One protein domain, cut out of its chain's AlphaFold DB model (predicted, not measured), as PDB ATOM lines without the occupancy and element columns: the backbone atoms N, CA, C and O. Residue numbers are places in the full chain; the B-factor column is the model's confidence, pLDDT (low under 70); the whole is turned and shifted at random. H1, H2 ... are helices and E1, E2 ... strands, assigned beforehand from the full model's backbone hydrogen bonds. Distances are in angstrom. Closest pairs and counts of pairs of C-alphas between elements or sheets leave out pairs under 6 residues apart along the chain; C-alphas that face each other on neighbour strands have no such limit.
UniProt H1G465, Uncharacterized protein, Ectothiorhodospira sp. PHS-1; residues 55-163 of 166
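Overview. This is residues 55 to 163 of the 166 residues of an uncharacterized protein of Ectothiorhodospira sp. PHS-1 (UniProt H1G465). A strongly twisted sheet of five strands, with the helices H1 and H2 on one face, makes the body, and from one end of it a long arm, residues 126 to 157, runs out from E4 and folds back through H3 into E5. The arm makes the length of the domain, and H3 lies out in it, away from the sheet. The printed part has 109 residues, with three named helices and five named strands in the order H1 E1 E2 H2 E3 E4 H3 E5; the sheet, in the order E1 E5 E4 E3 E2, is antiparallel. The class is mixed, helices and strands, though under half of the residues, 53, are in named elements. The whole is loose, with a radius of gyration of the C-alphas of 16.3 A, and elongated, with spans of 53 by 29 by 23 A.

Arrangement. H1, residues 58 to 65, is on the sheet at a height of 7.3 A. Its closest C-alpha pair with the edge strand E1, residues 70 to 75, is Val 64 and Asp 70, 6.6 A apart. The other edge strand, E2, residues 80 to 82, is apart from E1; its residues 80 to 81 pair antiparallel with residues 90 to 91. H2, residues 92 to 96, is on the same face as H1, at a height of 7.1 A. E3, residues 105 to 112, is antiparallel to E2, with N 111 and O 82 2.8 A apart, and bends by 70 degrees at residue 109. E3 and E4, residues 118 to 125, form a hairpin, with N 107 and O 122 2.8 A apart; E4 bends by 56 degrees at residue 121. H3, residues 145 to 154, is not on the sheet and is apart from H1 and H2. E5, residues 158 to 162, is antiparallel to E4, with N 123 and O 160 2.8 A apart, and to E1, with N 73 and O 161 2.8 A apart. The closest C-alphas of H2 and E5 are those of Thr 92 and Val 159, 6.4 A apart. In H1, H2 and H3 every O i to N i+4 pair is within hydrogen-bond range.

Along the chain. H1 begins at C-alpha 58, (-17.795, -40.850, -42.650), and is 10.6 A long. E1 measures 15.8 A, E3 17.9 A and E4 20.9 A. H3 begins at C-alpha 145, (-16.731, -13.412, -46.021), and measures 14.4 A. E5, 13.0 A long, ends at C-alpha 162, (-19.412, -41.687, -31.513).

Size, cuts and confidence. The two C-alphas farthest apart, those of Gly 68 and Ser 138, are 53.7 A apart. The printed part has no cut. The link from E4 to H3, 19 residues, is long. The mean pLDDT of the printed part is 92.2, and no printed residue is under 70.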
ATOM      1  N   GLY A  55     -13.656 -31.567 -39.516       88.62
ATOM      2  CA  GLY A  55     -12.896 -31.784 -40.747       88.62
ATOM      3  C   GLY A  55     -12.854 -33.251 -41.190       88.62
ATOM      4  O   GLY A  55     -12.631 -33.511 -42.368       88.62
ATOM      5  N   PHE A  56     -13.123 -34.189 -40.281       92.19
ATOM      6  CA  PHE A  56     -13.156 -35.624 -40.556       92.19
ATOM      7  C   PHE A  56     -14.598 -36.090 -40.798       92.19
ATOM      8  O   PHE A  56     -15.543 -35.565 -40.204       92.19
ATOM      9  N   LYS A  57     -14.788 -37.001 -41.756       90.75
ATOM     10  CA  LYS A  57     -16.103 -37.395 -42.301       90.75
ATOM     11  C   LYS A  57     -16.285 -38.910 -42.244       90.75
ATOM     12  O   LYS A  57     -15.355 -39.616 -41.888       90.75
ATOM     13  N   LYS A  58     -17.452 -39.414 -42.664       91.88
ATOM     14  CA  LYS A  58     -17.795 -40.850 -42.650       91.88
ATOM     15  C   LYS A  58     -16.645 -41.800 -43.052       91.88
ATOM     16  O   LYS A  58     -16.402 -42.724 -42.283       91.88
ATOM     17  N   PRO A  59     -15.905 -41.593 -44.165       93.12
ATOM     18  CA  PRO A  59     -14.815 -42.504 -44.531       93.12
ATOM     19  C   PRO A  59     -13.715 -42.616 -43.468       93.12
ATOM     20  O   PRO A  59     -13.193 -43.701 -43.254       93.12
ATOM     21  N   TRP A  60     -13.407 -41.523 -42.760       95.56
ATOM     22  CA  TRP A  60     -12.469 -41.541 -41.638       95.56
ATOM     23  C   TRP A  60     -12.970 -42.438 -40.507       95.56
ATOM     24  O   TRP A  60     -12.229 -43.287 -40.034       95.56
ATOM     25  N   PHE A  61     -14.233 -42.288 -40.103       95.94
ATOM     26  CA  PHE A  61     -14.807 -43.090 -39.018       95.94
ATOM     27  C   PHE A  61     -14.851 -44.581 -39.369       95.94
ATOM     28  O   PHE A  61     -14.429 -45.403 -38.566       95.94
ATOM     29  N   ARG A  62     -15.236 -44.923 -40.607       95.06
ATOM     30  CA  ARG A  62     -15.171 -46.304 -41.115       95.06
ATOM     31  C   ARG A  62     -13.747 -46.863 -41.095       95.06
ATOM     32  O   ARG A  62     -13.557 -48.022 -40.754       95.06
ATOM     33  N   ALA A  63     -12.752 -46.051 -41.453       96.75
ATOM     34  CA  ALA A  63     -11.352 -46.466 -41.415       96.75
ATOM     35  C   ALA A  63     -10.845 -46.694 -39.981       96.75
ATOM     36  O   ALA A  63     -10.045 -47.599 -39.764       96.75
ATOM     37  N   VAL A  64     -11.324 -45.913 -39.006       97.75
ATOM     38  CA  VAL A  64     -11.044 -46.145 -37.580       97.75
ATOM     39  C   VAL A  64     -11.693 -47.455 -37.113       97.75
ATOM     40  O   VAL A  64     -10.999 -48.303 -36.558       97.75
ATOM     41  N   GLU A  65     -12.976 -47.679 -37.417       96.31
ATOM     42  CA  GLU A  65     -13.687 -48.925 -37.075       96.31
ATOM     43  C   GLU A  65     -13.033 -50.163 -37.704       96.31
ATOM     44  O   GLU A  65     -12.927 -51.205 -37.062       96.31
ATOM     45  N   ALA A  66     -12.529 -50.051 -38.938       96.44
ATOM     46  CA  ALA A  66     -11.833 -51.138 -39.626       96.44
ATOM     47  C   ALA A  66     -10.521 -51.566 -38.938       96.44
ATOM     48  O   ALA A  66     -10.049 -52.677 -39.171       96.44
ATOM     49  N   LEU A  67      -9.939 -50.711 -38.089       96.69
ATOM     50  CA  LEU A  67      -8.786 -51.042 -37.244       96.69
ATOM     51  C   LEU A  67      -9.191 -51.642 -35.886       96.69
ATOM     52  O   LEU A  67      -8.320 -51.944 -35.073       96.69
ATOM     53  N   GLY A  68     -10.492 -51.820 -35.628       96.38
ATOM     54  CA  GLY A  68     -11.014 -52.254 -34.331       96.38
ATOM     55  C   GLY A  68     -10.929 -51.167 -33.259       96.38
ATOM     56  O   GLY A  68     -10.805 -51.476 -32.075       96.38
ATOM     57  N   TRP A  69     -10.916 -49.900 -33.674       97.75
ATOM     58  CA  TRP A  69     -10.807 -48.739 -32.797       97.75
ATOM     59  C   TRP A  69     -12.135 -47.996 -32.701       97.75
ATOM     60  O   TRP A  69     -12.972 -48.068 -33.601       97.75
ATOM     61  N   ASP A  70     -12.277 -47.206 -31.641       98.06
ATOM     62  CA  ASP A  70     -13.439 -46.352 -31.426       98.06
ATOM     63  C   ASP A  70     -13.166 -44.907 -31.837       98.06
ATOM     64  O   ASP A  70     -12.020 -44.459 -31.934       98.06
ATOM     65  N   TRP A  71     -14.224 -44.134 -32.061       98.00
ATOM     66  CA  TRP A  71     -14.104 -42.736 -32.456       98.00
ATOM     67  C   TRP A  71     -15.123 -41.831 -31.772       98.00
ATOM     68  O   TRP A  71     -16.241 -42.217 -31.437       98.00
ATOM     69  N   VAL A  72     -14.727 -40.570 -31.612       98.00
ATOM     70  CA  VAL A  72     -15.590 -39.449 -31.238       98.00
ATOM     71  C   VAL A  72     -15.342 -38.336 -32.248       98.00
ATOM     72  O   VAL A  72     -14.225 -37.837 -32.398       98.00
ATOM     73  N   GLY A  73     -16.380 -37.946 -32.975       96.69
ATOM     74  CA  GLY A  73     -16.295 -36.991 -34.070       96.69
ATOM     75  C   GLY A  73     -17.303 -35.867 -33.916       96.69
ATOM     76  O   GLY A  73     -18.448 -36.089 -33.530       96.69
ATOM     77  N   ARG A  74     -16.923 -34.640 -34.272       95.25
ATOM     78  CA  ARG A  74     -17.898 -33.548 -34.370       95.25
ATOM     79  C   ARG A  74     -18.599 -33.556 -35.728       95.25
ATOM     80  O   ARG A  74     -17.985 -33.272 -36.753       95.25
ATOM     81  N   ALA A  75     -19.913 -33.752 -35.740       93.75
ATOM     82  CA  ALA A  75     -20.740 -33.463 -36.903       93.75
ATOM     83  C   ALA A  75     -21.005 -31.950 -37.003       93.75
ATOM     84  O   ALA A  75     -21.210 -31.253 -36.005       93.75
ATOM     85  N   ARG A  76     -20.988 -31.405 -38.226       91.12
ATOM     86  CA  ARG A  76     -21.189 -29.965 -38.452       91.12
ATOM     87  C   ARG A  76     -21.800 -29.661 -39.813       91.12
ATOM     88  O   ARG A  76     -21.495 -30.325 -40.804       91.12
ATOM     89  N   GLY A  77     -22.566 -28.576 -39.874       88.31
ATOM     90  CA  GLY A  77     -23.088 -28.007 -41.108       88.31
ATOM     91  C   GLY A  77     -24.196 -28.875 -41.691       88.31
ATOM     92  O   GLY A  77     -25.167 -29.187 -41.005       88.31
ATOM     93  N   LEU A  78     -24.035 -29.260 -42.956       89.31
ATOM     94  CA  LEU A  78     -25.036 -29.997 -43.731       89.31
ATOM     95  C   LEU A  78     -24.985 -31.518 -43.532       89.31
ATOM     96  O   LEU A  78     -25.671 -32.235 -44.248       89.31
ATOM     97  N   VAL A  79     -24.184 -32.019 -42.584       90.88
ATOM     98  CA  VAL A  79     -24.238 -33.439 -42.209       90.88
ATOM     99  C   VAL A  79     -25.655 -33.750 -41.743       90.88
ATOM    100  O   VAL A  79     -26.135 -33.125 -40.795       90.88
ATOM    101  N   GLN A  80     -26.306 -34.672 -42.450       93.12
ATOM    102  CA  GLN A  80     -27.655 -35.131 -42.158       93.12
ATOM    103  C   GLN A  80     -27.614 -36.408 -41.327       93.12
ATOM    104  O   GLN A  80     -26.795 -37.298 -41.583       93.12
ATOM    105  N   MET A  81     -28.520 -36.481 -40.358       94.50
ATOM    106  CA  MET A  81     -28.702 -37.625 -39.477       94.50
ATOM    107  C   MET A  81     -30.200 -37.898 -39.313       94.50
ATOM    108  O   MET A  81     -31.008 -36.969 -39.369       94.50
ATOM    109  N   THR A  82     -30.557 -39.160 -39.119       95.62
ATOM    110  CA  THR A  82     -31.927 -39.600 -38.814       95.62
ATOM    111  C   THR A  82     -31.891 -40.626 -37.687       95.62
ATOM    112  O   THR A  82     -30.861 -41.285 -37.497       95.62
ATOM    113  N   ARG A  83     -32.978 -40.777 -36.932       93.38
ATOM    114  CA  ARG A  83     -33.094 -41.908 -36.004       93.38
ATOM    115  C   ARG A  83     -33.291 -43.202 -36.813       93.38
ATOM    116  O   ARG A  83     -33.887 -43.158 -37.891       93.38
ATOM    117  N   PRO A  84     -32.790 -44.356 -36.346       87.88
ATOM    118  CA  PRO A  84     -33.041 -45.632 -37.009       87.88
ATOM    119  C   PRO A  84     -34.546 -45.873 -37.199       87.88
ATOM    120  O   PRO A  84     -35.307 -45.793 -36.240       87.88
ATOM    121  N   GLY A  85     -34.963 -46.159 -38.434       85.06
ATOM    122  CA  GLY A  85     -36.373 -46.370 -38.786       85.06
ATOM    123  C   GLY A  85     -37.169 -45.101 -39.121       85.06
ATOM    124  O   GLY A  85     -38.340 -45.217 -39.463       85.06
ATOM    125  N   GLU A  86     -36.560 -43.912 -39.064       90.19
ATOM    126  CA  GLU A  86     -37.205 -42.658 -39.471       90.19
ATOM    127  C   GLU A  86     -36.743 -42.174 -40.853       90.19
ATOM    128  O   GLU A  86     -35.553 -42.190 -41.179       90.19
ATOM    129  N   ASP A  87     -37.682 -41.613 -41.621       89.12
ATOM    130  CA  ASP A  87     -37.419 -41.011 -42.939       89.12
ATOM    131  C   ASP A  87     -37.018 -39.526 -42.869       89.12
ATOM    132  O   ASP A  87     -36.636 -38.914 -43.874       89.12
ATOM    133  N   THR A  88     -37.104 -38.911 -41.686       92.19
ATOM    134  CA  THR A  88     -36.850 -37.476 -41.515       92.19
ATOM    135  C   THR A  88     -35.379 -37.203 -41.231       92.19
ATOM    136  O   THR A  88     -34.889 -37.319 -40.113       92.19
ATOM    137  N   TRP A  89     -34.668 -36.744 -42.258       93.94
ATOM    138  CA  TRP A  89     -33.256 -36.383 -42.153       93.94
ATOM    139  C   TRP A  89     -33.069 -34.936 -41.705       93.94
ATOM    140  O   TRP A  89     -33.373 -34.000 -42.452       93.94
ATOM    141  N   LEU A  90     -32.477 -34.750 -40.530       94.31
ATOM    142  CA  LEU A  90     -32.171 -33.441 -39.968       94.31
ATOM    143  C   LEU A  90     -30.681 -33.143 -40.100       94.31
ATOM    144  O   LEU A  90     -29.826 -33.977 -39.804       94.31
ATOM    145  N   ASN A  91     -30.344 -31.933 -40.540       93.94
ATOM    146  CA  ASN A  91     -28.966 -31.463 -40.457       93.94
ATOM    147  C   ASN A  91     -28.618 -31.010 -39.030       93.94
ATOM    148  O   ASN A  91     -29.493 -30.755 -38.202       93.94
ATOM    149  N   THR A  92     -27.325 -30.832 -38.756       93.12
ATOM    150  CA  THR A  92     -26.859 -30.447 -37.410       93.12
ATOM    151  C   THR A  92     -27.490 -29.166 -36.861       93.12
ATOM    152  O   THR A  92     -27.683 -29.067 -35.656       93.12
ATOM    153  N   ARG A  93     -27.857 -28.193 -37.709       92.44
ATOM    154  CA  ARG A  93     -28.523 -26.959 -37.254       92.44
ATOM    155  C   ARG A  93     -29.957 -27.222 -36.820       92.44
ATOM    156  O   ARG A  93     -30.372 -26.683 -35.802       92.44
ATOM    157  N   GLN A  94     -30.680 -28.048 -37.572       94.44
ATOM    158  CA  GLN A  94     -32.044 -28.453 -37.235       94.44
ATOM    159  C   GLN A  94     -32.067 -29.278 -35.946       94.44
ATOM    160  O   GLN A  94     -32.882 -28.997 -35.076       94.44
ATOM    161  N   LEU A  95     -31.117 -30.208 -35.770       94.00
ATOM    162  CA  LEU A  95     -30.943 -30.933 -34.506       94.00
ATOM    163  C   LEU A  95     -30.708 -29.975 -33.331       94.00
ATOM    164  O   LEU A  95     -31.263 -30.168 -32.258       94.00
ATOM    165  N   GLY A  96     -29.953 -28.895 -33.549       92.88
ATOM    166  CA  GLY A  96     -29.748 -27.852 -32.543       92.88
ATOM    167  C   GLY A  96     -31.018 -27.173 -32.047       92.88
ATOM    168  O   GLY A  96     -31.045 -26.719 -30.908       92.88
ATOM    169  N   CYS A  97     -32.061 -27.089 -32.874       92.69
ATOM    170  CA  CYS A  97     -33.341 -26.511 -32.466       92.69
ATOM    171  C   CYS A  97     -34.100 -27.398 -31.468       92.69
ATOM    172  O   CYS A  97     -34.985 -26.888 -30.791       92.69
ATOM    173  N   LEU A  98     -33.743 -28.683 -31.371       92.38
ATOM    174  CA  LEU A  98     -34.344 -29.657 -30.455       92.38
ATOM    175  C   LEU A  98     -33.647 -29.711 -29.085       92.38
ATOM    176  O   LEU A  98     -34.052 -30.490 -28.233       92.38
ATOM    177  N   LEU A  99     -32.567 -28.947 -28.896       95.00
ATOM    178  CA  LEU A  99     -31.739 -28.988 -27.691       95.00
ATOM    179  C   LEU A  99     -32.038 -27.813 -26.769       95.00
ATOM    180  O   LEU A  99     -32.121 -26.670 -27.226       95.00
ATOM    181  N   ASP A 100     -32.050 -28.067 -25.466       94.81
ATOM    182  CA  ASP A 100     -32.056 -27.010 -24.460       94.81
ATOM    183  C   ASP A 100     -30.732 -26.228 -24.450       94.81
ATOM    184  O   ASP A 100     -29.671 -26.697 -24.880       94.81
ATOM    185  N   GLU A 101     -30.795 -24.963 -24.027       93.56
ATOM    186  CA  GLU A 101     -29.601 -24.120 -23.963       93.56
ATOM    187  C   GLU A 101     -28.658 -24.549 -22.832       93.56
ATOM    188  O   GLU A 101     -29.056 -24.741 -21.692       93.56
ATOM    189  N   ASN A 102     -27.368 -24.641 -23.160       93.69
ATOM    190  CA  ASN A 102     -26.255 -25.018 -22.287       93.69
ATOM    191  C   ASN A 102     -26.392 -26.381 -21.593       93.69
ATOM    192  O   ASN A 102     -25.618 -26.660 -20.680       93.69
ATOM    193  N   GLN A 103     -27.294 -27.244 -22.058       95.31
ATOM    194  CA  GLN A 103     -27.466 -28.590 -21.530       95.31
ATOM    195  C   GLN A 103     -26.904 -29.631 -22.509       95.31
ATOM    196  O   GLN A 103     -27.446 -29.810 -23.605       95.31
ATOM    197  N   PRO A 104     -25.804 -30.324 -22.157       95.50
ATOM    198  CA  PRO A 104     -25.370 -31.501 -22.897       95.50
ATOM    199  C   PRO A 104     -26.467 -32.563 -22.831       95.50
ATOM    200  O   PRO A 104     -26.912 -32.926 -21.747       95.50
ATOM    201  N   THR A 105     -26.909 -33.036 -23.990       96.56
ATOM    202  CA  THR A 105     -28.043 -33.955 -24.105       96.56
ATOM    203  C   THR A 105     -27.636 -35.149 -24.947       96.56
ATOM    204  O   THR A 105     -27.187 -34.984 -26.082       96.56
ATOM    205  N   TYR A 106     -27.803 -36.351 -24.409       96.44
ATOM    206  CA  TYR A 106     -27.748 -37.566 -25.207       96.44
ATOM    207  C   TYR A 106     -29.034 -37.673 -26.033       96.44
ATOM    208  O   TYR A 106     -30.137 -37.610 -25.495       96.44
ATOM    209  N   MET A 107     -28.896 -37.766 -27.353       95.06
ATOM    210  CA  MET A 107     -30.025 -37.790 -28.284       95.06
ATOM    211  C   MET A 107     -30.424 -39.221 -28.677       95.06
ATOM    212  O   MET A 107     -31.490 -39.401 -29.274       95.06
ATOM    213  N   GLY A 108     -29.606 -40.222 -28.336       95.31
ATOM    214  CA  GLY A 108     -29.774 -41.618 -28.738       95.31
ATOM    215  C   GLY A 108     -28.955 -41.996 -29.972       95.31
ATOM    216  O   GLY A 108     -28.099 -41.237 -30.443       95.31
ATOM    217  N   ALA A 109     -29.277 -43.164 -30.524       95.81
ATOM    218  CA  ALA A 109     -28.680 -43.670 -31.751       95.81
ATOM    219  C   ALA A 109     -29.218 -42.933 -32.986       95.81
ATOM    220  O   ALA A 109     -30.421 -42.691 -33.115       95.81
ATOM    221  N   PHE A 110     -28.322 -42.619 -33.919       95.62
ATOM    222  CA  PHE A 110     -28.634 -42.027 -35.217       95.62
ATOM    223  C   PHE A 110     -27.870 -42.729 -36.334       95.62
ATOM    224  O   PHE A 110     -26.736 -43.170 -36.163       95.62
ATOM    225  N   ALA A 111     -28.469 -42.744 -37.517       94.12
ATOM    226  CA  ALA A 111     -27.816 -43.052 -38.775       94.12
ATOM    227  C   ALA A 111     -27.291 -41.758 -39.420       94.12
ATOM    228  O   ALA A 111     -28.042 -40.804 -39.628       94.12
ATOM    229  N   MET A 112     -26.000 -41.720 -39.752       90.19
ATOM    230  CA  MET A 112     -25.362 -40.618 -40.475       90.19
ATOM    231  C   MET A 112     -25.247 -40.937 -41.971       90.19
ATOM    232  O   MET A 112     -24.784 -42.018 -42.328       90.19
ATOM    233  N   THR A 113     -25.552 -39.948 -42.824       79.88
ATOM    234  CA  THR A 113     -25.624 -40.027 -44.304       79.88
ATOM    235  C   THR A 113     -26.698 -40.973 -44.845       79.88
ATOM    236  O   THR A 113     -26.889 -42.061 -44.317       79.88
ATOM    237  N   ARG A 114     -27.385 -40.544 -45.914       75.94
ATOM    238  CA  ARG A 114     -28.478 -41.305 -46.545       75.94
ATOM    239  C   ARG A 114     -27.998 -42.605 -47.182       75.94
ATOM    240  O   ARG A 114     -28.604 -43.647 -46.966       75.94
ATOM    241  N   ASP A 115     -26.890 -42.530 -47.911       73.62
ATOM    242  CA  ASP A 115     -26.316 -43.663 -48.633       73.62
ATOM    243  C   ASP A 115     -25.185 -44.291 -47.805       73.62
ATOM    244  O   ASP A 115     -24.249 -43.591 -47.399       73.62
ATOM    245  N   ASP A 116     -25.254 -45.606 -47.563       79.94
ATOM    246  CA  ASP A 116     -24.348 -46.337 -46.656       79.94
ATOM    247  C   ASP A 116     -24.298 -45.675 -45.263       79.94
ATOM    248  O   ASP A 116     -23.338 -44.998 -44.875       79.94
ATOM    249  N   SER A 117     -25.404 -45.818 -44.531       84.12
ATOM    250  CA  SER A 117     -25.578 -45.198 -43.224       84.12
ATOM    251  C   SER A 117     -24.573 -45.724 -42.198       84.12
ATOM    252  O   SER A 117     -24.436 -46.935 -42.007       84.12
ATOM    253  N   LEU A 118     -23.932 -44.808 -41.474       91.44
ATOM    254  CA  LEU A 118     -23.136 -45.131 -40.291       91.44
ATOM    255  C   LEU A 118     -23.985 -44.909 -39.036       91.44
ATOM    256  O   LEU A 118     -24.332 -43.766 -38.736       91.44
ATOM    257  N   VAL A 119     -24.337 -45.988 -38.333       93.75
ATOM    258  CA  VAL A 119     -25.061 -45.906 -37.055       93.75
ATOM    259  C   VAL A 119     -24.079 -45.531 -35.949       93.75
ATOM    260  O   VAL A 119     -23.009 -46.118 -35.850       93.75
ATOM    261  N   CYS A 120     -24.428 -44.530 -35.149       95.56
ATOM    262  CA  CYS A 120     -23.588 -44.001 -34.081       95.56
ATOM    263  C   CYS A 120     -24.444 -43.369 -32.977       95.56
ATOM    264  O   CYS A 120     -25.590 -42.982 -33.216       95.56
ATOM    265  N   GLN A 121     -23.880 -43.237 -31.779       96.81
ATOM    266  CA  GLN A 121     -24.508 -42.493 -30.691       96.81
ATOM    267  C   GLN A 121     -24.293 -40.995 -30.872       96.81
ATOM    268  O   GLN A 121     -23.212 -40.565 -31.287       96.81
ATOM    269  N   VAL A 122     -25.316 -40.193 -30.565       96.88
ATOM    270  CA  VAL A 122     -25.281 -38.742 -30.771       96.88
ATOM    271  C   VAL A 122     -25.524 -37.971 -29.485       96.88
ATOM    272  O   VAL A 122     -26.500 -38.185 -28.773       96.88
ATOM    273  N   TYR A 123     -24.654 -36.994 -29.248       97.00
ATOM    274  CA  TYR A 123     -24.765 -36.011 -28.180       97.00
ATOM    275  C   TYR A 123     -24.883 -34.607 -28.770       97.00
ATOM    276  O   TYR A 123     -24.150 -34.228 -29.686       97.00
ATOM    277  N   GLY A 124     -25.794 -33.816 -28.220       96.75
ATOM    278  CA  GLY A 124     -26.054 -32.443 -28.619       96.75
ATOM    279  C   GLY A 124     -25.721 -31.446 -27.513       96.75
ATOM    280  O   GLY A 124     -25.966 -31.697 -26.336       96.75
ATOM    281  N   LEU A 125     -25.196 -30.281 -27.888       96.25
ATOM    282  CA  LEU A 125     -25.085 -29.116 -27.012       96.25
ATOM    283  C   LEU A 125     -25.320 -27.825 -27.804       96.25
ATOM    284  O   LEU A 125     -24.529 -27.463 -28.683       96.25
ATOM    285  N   ARG A 126     -26.364 -27.075 -27.447       94.94
ATOM    286  CA  ARG A 126     -26.593 -25.713 -27.944       94.94
ATOM    287  C   ARG A 126     -26.101 -24.710 -26.906       94.94
ATOM    288  O   ARG A 126     -26.610 -24.679 -25.799       94.94
ATOM    289  N   LYS A 127     -25.113 -23.881 -27.247       91.56
ATOM    290  CA  LYS A 127     -24.587 -22.855 -26.329       91.56
ATOM    291  C   LYS A 127     -25.329 -21.533 -26.492       91.56
ATOM    292  O   LYS A 127     -25.601 -21.131 -27.624       91.56
ATOM    293  N   THR A 128     -25.548 -20.821 -25.390       91.44
ATOM    294  CA  THR A 128     -26.042 -19.439 -25.440       91.44
ATOM    295  C   THR A 128     -25.035 -18.547 -26.166       91.44
ATOM    296  O   THR A 128     -23.814 -18.628 -25.971       91.44
ATOM    297  N   LEU A 129     -25.542 -17.677 -27.038       88.94
ATOM    298  CA  LEU A 129     -24.707 -16.763 -27.805       88.94
ATOM    299  C   LEU A 129     -24.181 -15.639 -26.911       88.94
ATOM    300  O   LEU A 129     -24.940 -14.848 -26.372       88.94
ATOM    301  N   GLN A 130     -22.860 -15.497 -26.838       87.75
ATOM    302  CA  GLN A 130     -22.200 -14.480 -26.005       87.75
ATOM    303  C   GLN A 130     -22.102 -13.089 -26.662       87.75
ATOM    304  O   GLN A 130     -21.273 -12.279 -26.263       87.75
ATOM    305  N   GLY A 131     -22.841 -12.829 -27.744       87.75
ATOM    306  CA  GLY A 131     -22.835 -11.524 -28.426       87.75
ATOM    307  C   GLY A 131     -21.496 -11.085 -29.043       87.75
ATOM    308  O   GLY A 131     -21.369  -9.938 -29.456       87.75
ATOM    309  N   ARG A 132     -20.490 -11.969 -29.129       87.81
ATOM    310  CA  ARG A 132     -19.150 -11.630 -29.644       87.81
ATOM    311  C   ARG A 132     -19.205 -11.174 -31.104       87.81
ATOM    312  O   ARG A 132     -19.768 -11.863 -31.957       87.81
ATOM    313  N   ILE A 133     -18.548 -10.053 -31.399       89.00
ATOM    314  CA  ILE A 133     -18.456  -9.462 -32.737       89.00
ATOM    315  C   ILE A 133     -16.985  -9.250 -33.088       89.00
ATOM    316  O   ILE A 133     -16.208  -8.750 -32.282       89.00
ATOM    317  N   HIS A 134     -16.603  -9.623 -34.308       90.06
ATOM    318  CA  HIS A 134     -15.305  -9.257 -34.861       90.06
ATOM    319  C   HIS A 134     -15.359  -7.800 -35.341       90.06
ATOM    320  O   HIS A 134     -16.111  -7.482 -36.269       90.06
ATOM    321  N   ALA A 135     -14.596  -6.928 -34.683       91.62
ATOM    322  CA  ALA A 135     -14.490  -5.516 -35.022       91.62
ATOM    323  C   ALA A 135     -13.281  -5.254 -35.937       91.62
ATOM    324  O   ALA A 135     -12.234  -5.884 -35.800       91.62
ATOM    325  N   THR A 136     -13.424  -4.323 -36.878       91.69
ATOM    326  CA  THR A 136     -12.315  -3.784 -37.672       91.69
ATOM    327  C   THR A 136     -11.454  -2.851 -36.816       91.69
ATOM    328  O   THR A 136     -11.841  -2.457 -35.717       91.69
ATOM    329  N   ARG A 137     -10.306  -2.406 -37.349       90.44
ATOM    330  CA  ARG A 137      -9.460  -1.385 -36.696       90.44
ATOM    331  C   ARG A 137     -10.206  -0.082 -36.372       90.44
ATOM    332  O   ARG A 137      -9.810   0.618 -35.454       90.44
ATOM    333  N   SER A 138     -11.274   0.228 -37.109       91.31
ATOM    334  CA  SER A 138     -12.143   1.391 -36.889       91.31
ATOM    335  C   SER A 138     -13.308   1.126 -35.922       91.31
ATOM    336  O   SER A 138     -14.216   1.945 -35.825       91.31
ATOM    337  N   GLY A 139     -13.333  -0.028 -35.243       88.88
ATOM    338  CA  GLY A 139     -14.386  -0.402 -34.292       88.88
ATOM    339  C   GLY A 139     -15.700  -0.864 -34.934       88.88
ATOM    340  O   GLY A 139     -16.632  -1.239 -34.228       88.88
ATOM    341  N   GLN A 140     -15.787  -0.884 -36.266       92.00
ATOM    342  CA  GLN A 140     -16.989  -1.296 -36.991       92.00
ATOM    343  C   GLN A 140     -17.082  -2.817 -37.106       92.00
ATOM    344  O   GLN A 140     -16.074  -3.523 -37.110       92.00
ATOM    345  N   ARG A 141     -18.294  -3.356 -37.263       90.88
ATOM    346  CA  ARG A 141     -18.473  -4.799 -37.477       90.88
ATOM    347  C   ARG A 141     -17.827  -5.233 -38.793       90.88
ATOM    348  O   ARG A 141     -18.221  -4.777 -39.864       90.88
ATOM    349  N   ALA A 142     -16.900  -6.186 -38.727       91.75
ATOM    350  CA  ALA A 142     -16.237  -6.724 -39.907       91.75
ATOM    351  C   ALA A 142     -17.221  -7.483 -40.816       91.75
ATOM    352  O   ALA A 142     -17.891  -8.426 -40.382       91.75
ATOM    353  N   GLN A 143     -17.258  -7.101 -42.095       91.19
ATOM    354  CA  GLN A 143     -18.183  -7.625 -43.111       91.19
ATOM    355  C   GLN A 143     -17.544  -8.612 -44.101       91.19
ATOM    356  O   GLN A 143     -18.204  -9.043 -45.045       91.19
ATOM    357  N   SER A 144     -16.277  -8.991 -43.902       92.25
ATOM    358  CA  SER A 144     -15.605  -9.953 -44.782       92.25
ATOM    359  C   SER A 144     -16.304 -11.318 -44.774       92.25
ATOM    360  O   SER A 144     -16.922 -11.719 -43.782       92.25
ATOM    361  N   SER A 145     -16.177 -12.058 -45.878       90.88
ATOM    362  CA  SER A 145     -16.731 -13.412 -46.021       90.88
ATOM    363  C   SER A 145     -16.283 -14.335 -44.881       90.88
ATOM    364  O   SER A 145     -17.114 -15.003 -44.267       90.88
ATOM    365  N   GLN A 146     -14.997 -14.293 -44.527       88.56
ATOM    366  CA  GLN A 146     -14.431 -15.047 -43.406       88.56
ATOM    367  C   GLN A 146     -15.069 -14.657 -42.065       88.56
ATOM    368  O   GLN A 146     -15.507 -15.529 -41.317       88.56
ATOM    369  N   SER A 147     -15.195 -13.355 -41.779       88.25
ATOM    370  CA  SER A 147     -15.834 -12.857 -40.551       88.25
ATOM    371  C   SER A 147     -17.269 -13.380 -40.415       88.25
ATOM    372  O   SER A 147     -17.660 -13.908 -39.370       88.25
ATOM    373  N   ARG A 148     -18.047 -13.314 -41.502       89.00
ATOM    374  CA  ARG A 148     -19.427 -13.813 -41.543       89.00
ATOM    375  C   ARG A 148     -19.497 -15.335 -41.378       89.00
ATOM    376  O   ARG A 148     -20.340 -15.812 -40.620       89.00
ATOM    377  N   ALA A 149     -18.601 -16.088 -42.019       86.81
ATOM    378  CA  ALA A 149     -18.532 -17.544 -41.893       86.81
ATOM    379  C   ALA A 149     -18.205 -17.986 -40.456       86.81
ATOM    380  O   ALA A 149     -18.849 -18.893 -39.922       86.81
ATOM    381  N   HIS A 150     -17.263 -17.311 -39.790       86.75
ATOM    382  CA  HIS A 150     -16.964 -17.561 -38.380       86.75
ATOM    383  C   HIS A 150     -18.149 -17.215 -37.474       86.75
ATOM    384  O   HIS A 150     -18.493 -18.012 -36.602       86.75
ATOM    385  N   ALA A 151     -18.808 -16.075 -37.701       86.56
ATOM    386  CA  ALA A 151     -19.990 -15.679 -36.938       86.56
ATOM    387  C   ALA A 151     -21.137 -16.693 -37.081       86.56
ATOM    388  O   ALA A 151     -21.742 -17.072 -36.079       86.56
ATOM    389  N   ALA A 152     -21.400 -17.181 -38.297       86.38
ATOM    390  CA  ALA A 152     -22.386 -18.233 -38.536       86.38
ATOM    391  C   ALA A 152     -21.995 -19.542 -37.831       86.38
ATOM    392  O   ALA A 152     -22.817 -20.135 -37.140       86.38
ATOM    393  N   GLY A 153     -20.726 -19.955 -37.925       84.62
ATOM    394  CA  GLY A 153     -20.229 -21.169 -37.274       84.62
ATOM    395  C   GLY A 153     -20.284 -21.139 -35.744       84.62
ATOM    396  O   GLY A 153     -20.437 -22.185 -35.123       84.62
ATOM    397  N   LYS A 154     -20.200 -19.958 -35.116       86.25
ATOM    398  CA  LYS A 154     -20.369 -19.807 -33.658       86.25
ATOM    399  C   LYS A 154     -21.809 -20.012 -33.186       86.25
ATOM    400  O   LYS A 154     -22.003 -20.244 -31.999       86.25
ATOM    401  N   ARG A 155     -22.785 -19.923 -34.094       86.69
ATOM    402  CA  ARG A 155     -24.204 -20.180 -33.813       86.69
ATOM    403  C   ARG A 155     -24.600 -21.634 -34.031       86.69
ATOM    404  O   ARG A 155     -25.728 -22.002 -33.733       86.69
ATOM    405  N   GLU A 156     -23.704 -22.447 -34.584       89.56
ATOM    406  CA  GLU A 156     -23.990 -23.858 -34.804       89.56
ATOM    407  C   GLU A 156     -23.888 -24.629 -33.484       89.56
ATOM    408  O   GLU A 156     -22.931 -24.418 -32.725       89.56
ATOM    409  N   PRO A 157     -24.839 -25.540 -33.218       93.50
ATOM    410  CA  PRO A 157     -24.751 -26.428 -32.072       93.50
ATOM    411  C   PRO A 157     -23.523 -27.333 -32.201       93.50
ATOM    412  O   PRO A 157     -22.933 -27.516 -33.275       93.50
ATOM    413  N   TRP A 158     -23.117 -27.907 -31.081       94.81
ATOM    414  CA  TRP A 158     -22.170 -29.007 -31.073       94.81
ATOM    415  C   TRP A 158     -22.975 -30.292 -31.179       94.81
ATOM    416  O   TRP A 158     -23.752 -30.600 -30.286       94.81
ATOM    417  N   VAL A 159     -22.804 -31.000 -32.290       96.12
ATOM    418  CA  VAL A 159     -23.322 -32.355 -32.472       96.12
ATOM    419  C   VAL A 159     -22.108 -33.267 -32.494       96.12
ATOM    420  O   VAL A 159     -21.231 -33.114 -33.346       96.12
ATOM    421  N   ILE A 160     -22.016 -34.150 -31.512       96.81
ATOM    422  CA  ILE A 160     -20.946 -35.129 -31.369       96.81
ATOM    423  C   ILE A 160     -21.530 -36.490 -31.712       96.81
ATOM    424  O   ILE A 160     -22.577 -36.854 -31.191       96.81
ATOM    425  N   ALA A 161     -20.857 -37.210 -32.596       96.56
ATOM    426  CA  ALA A 161     -21.165 -38.580 -32.961       96.56
ATOM    427  C   ALA A 161     -20.055 -39.498 -32.430       96.56
ATOM    428  O   ALA A 161     -18.891 -39.084 -32.387       96.56
ATOM    429  N   THR A 162     -20.391 -40.719 -32.024       97.62
ATOM    430  CA  THR A 162     -19.412 -41.687 -31.513       97.62
ATOM    431  C   THR A 162     -19.822 -43.135 -31.776       97.62
ATOM    432  O   THR A 162     -21.014 -43.436 -31.832       97.62
ATOM    433  N   SER A 163     -18.835 -44.022 -31.939       97.19
ATOM    434  CA  SER A 163     -19.034 -45.479 -31.962       97.19
ATOM    435  C   SER A 163     -19.214 -46.093 -30.574       97.19
ATOM    436  O   SER A 163     -19.666 -47.231 -30.478       97.19
TER     437      SER A 163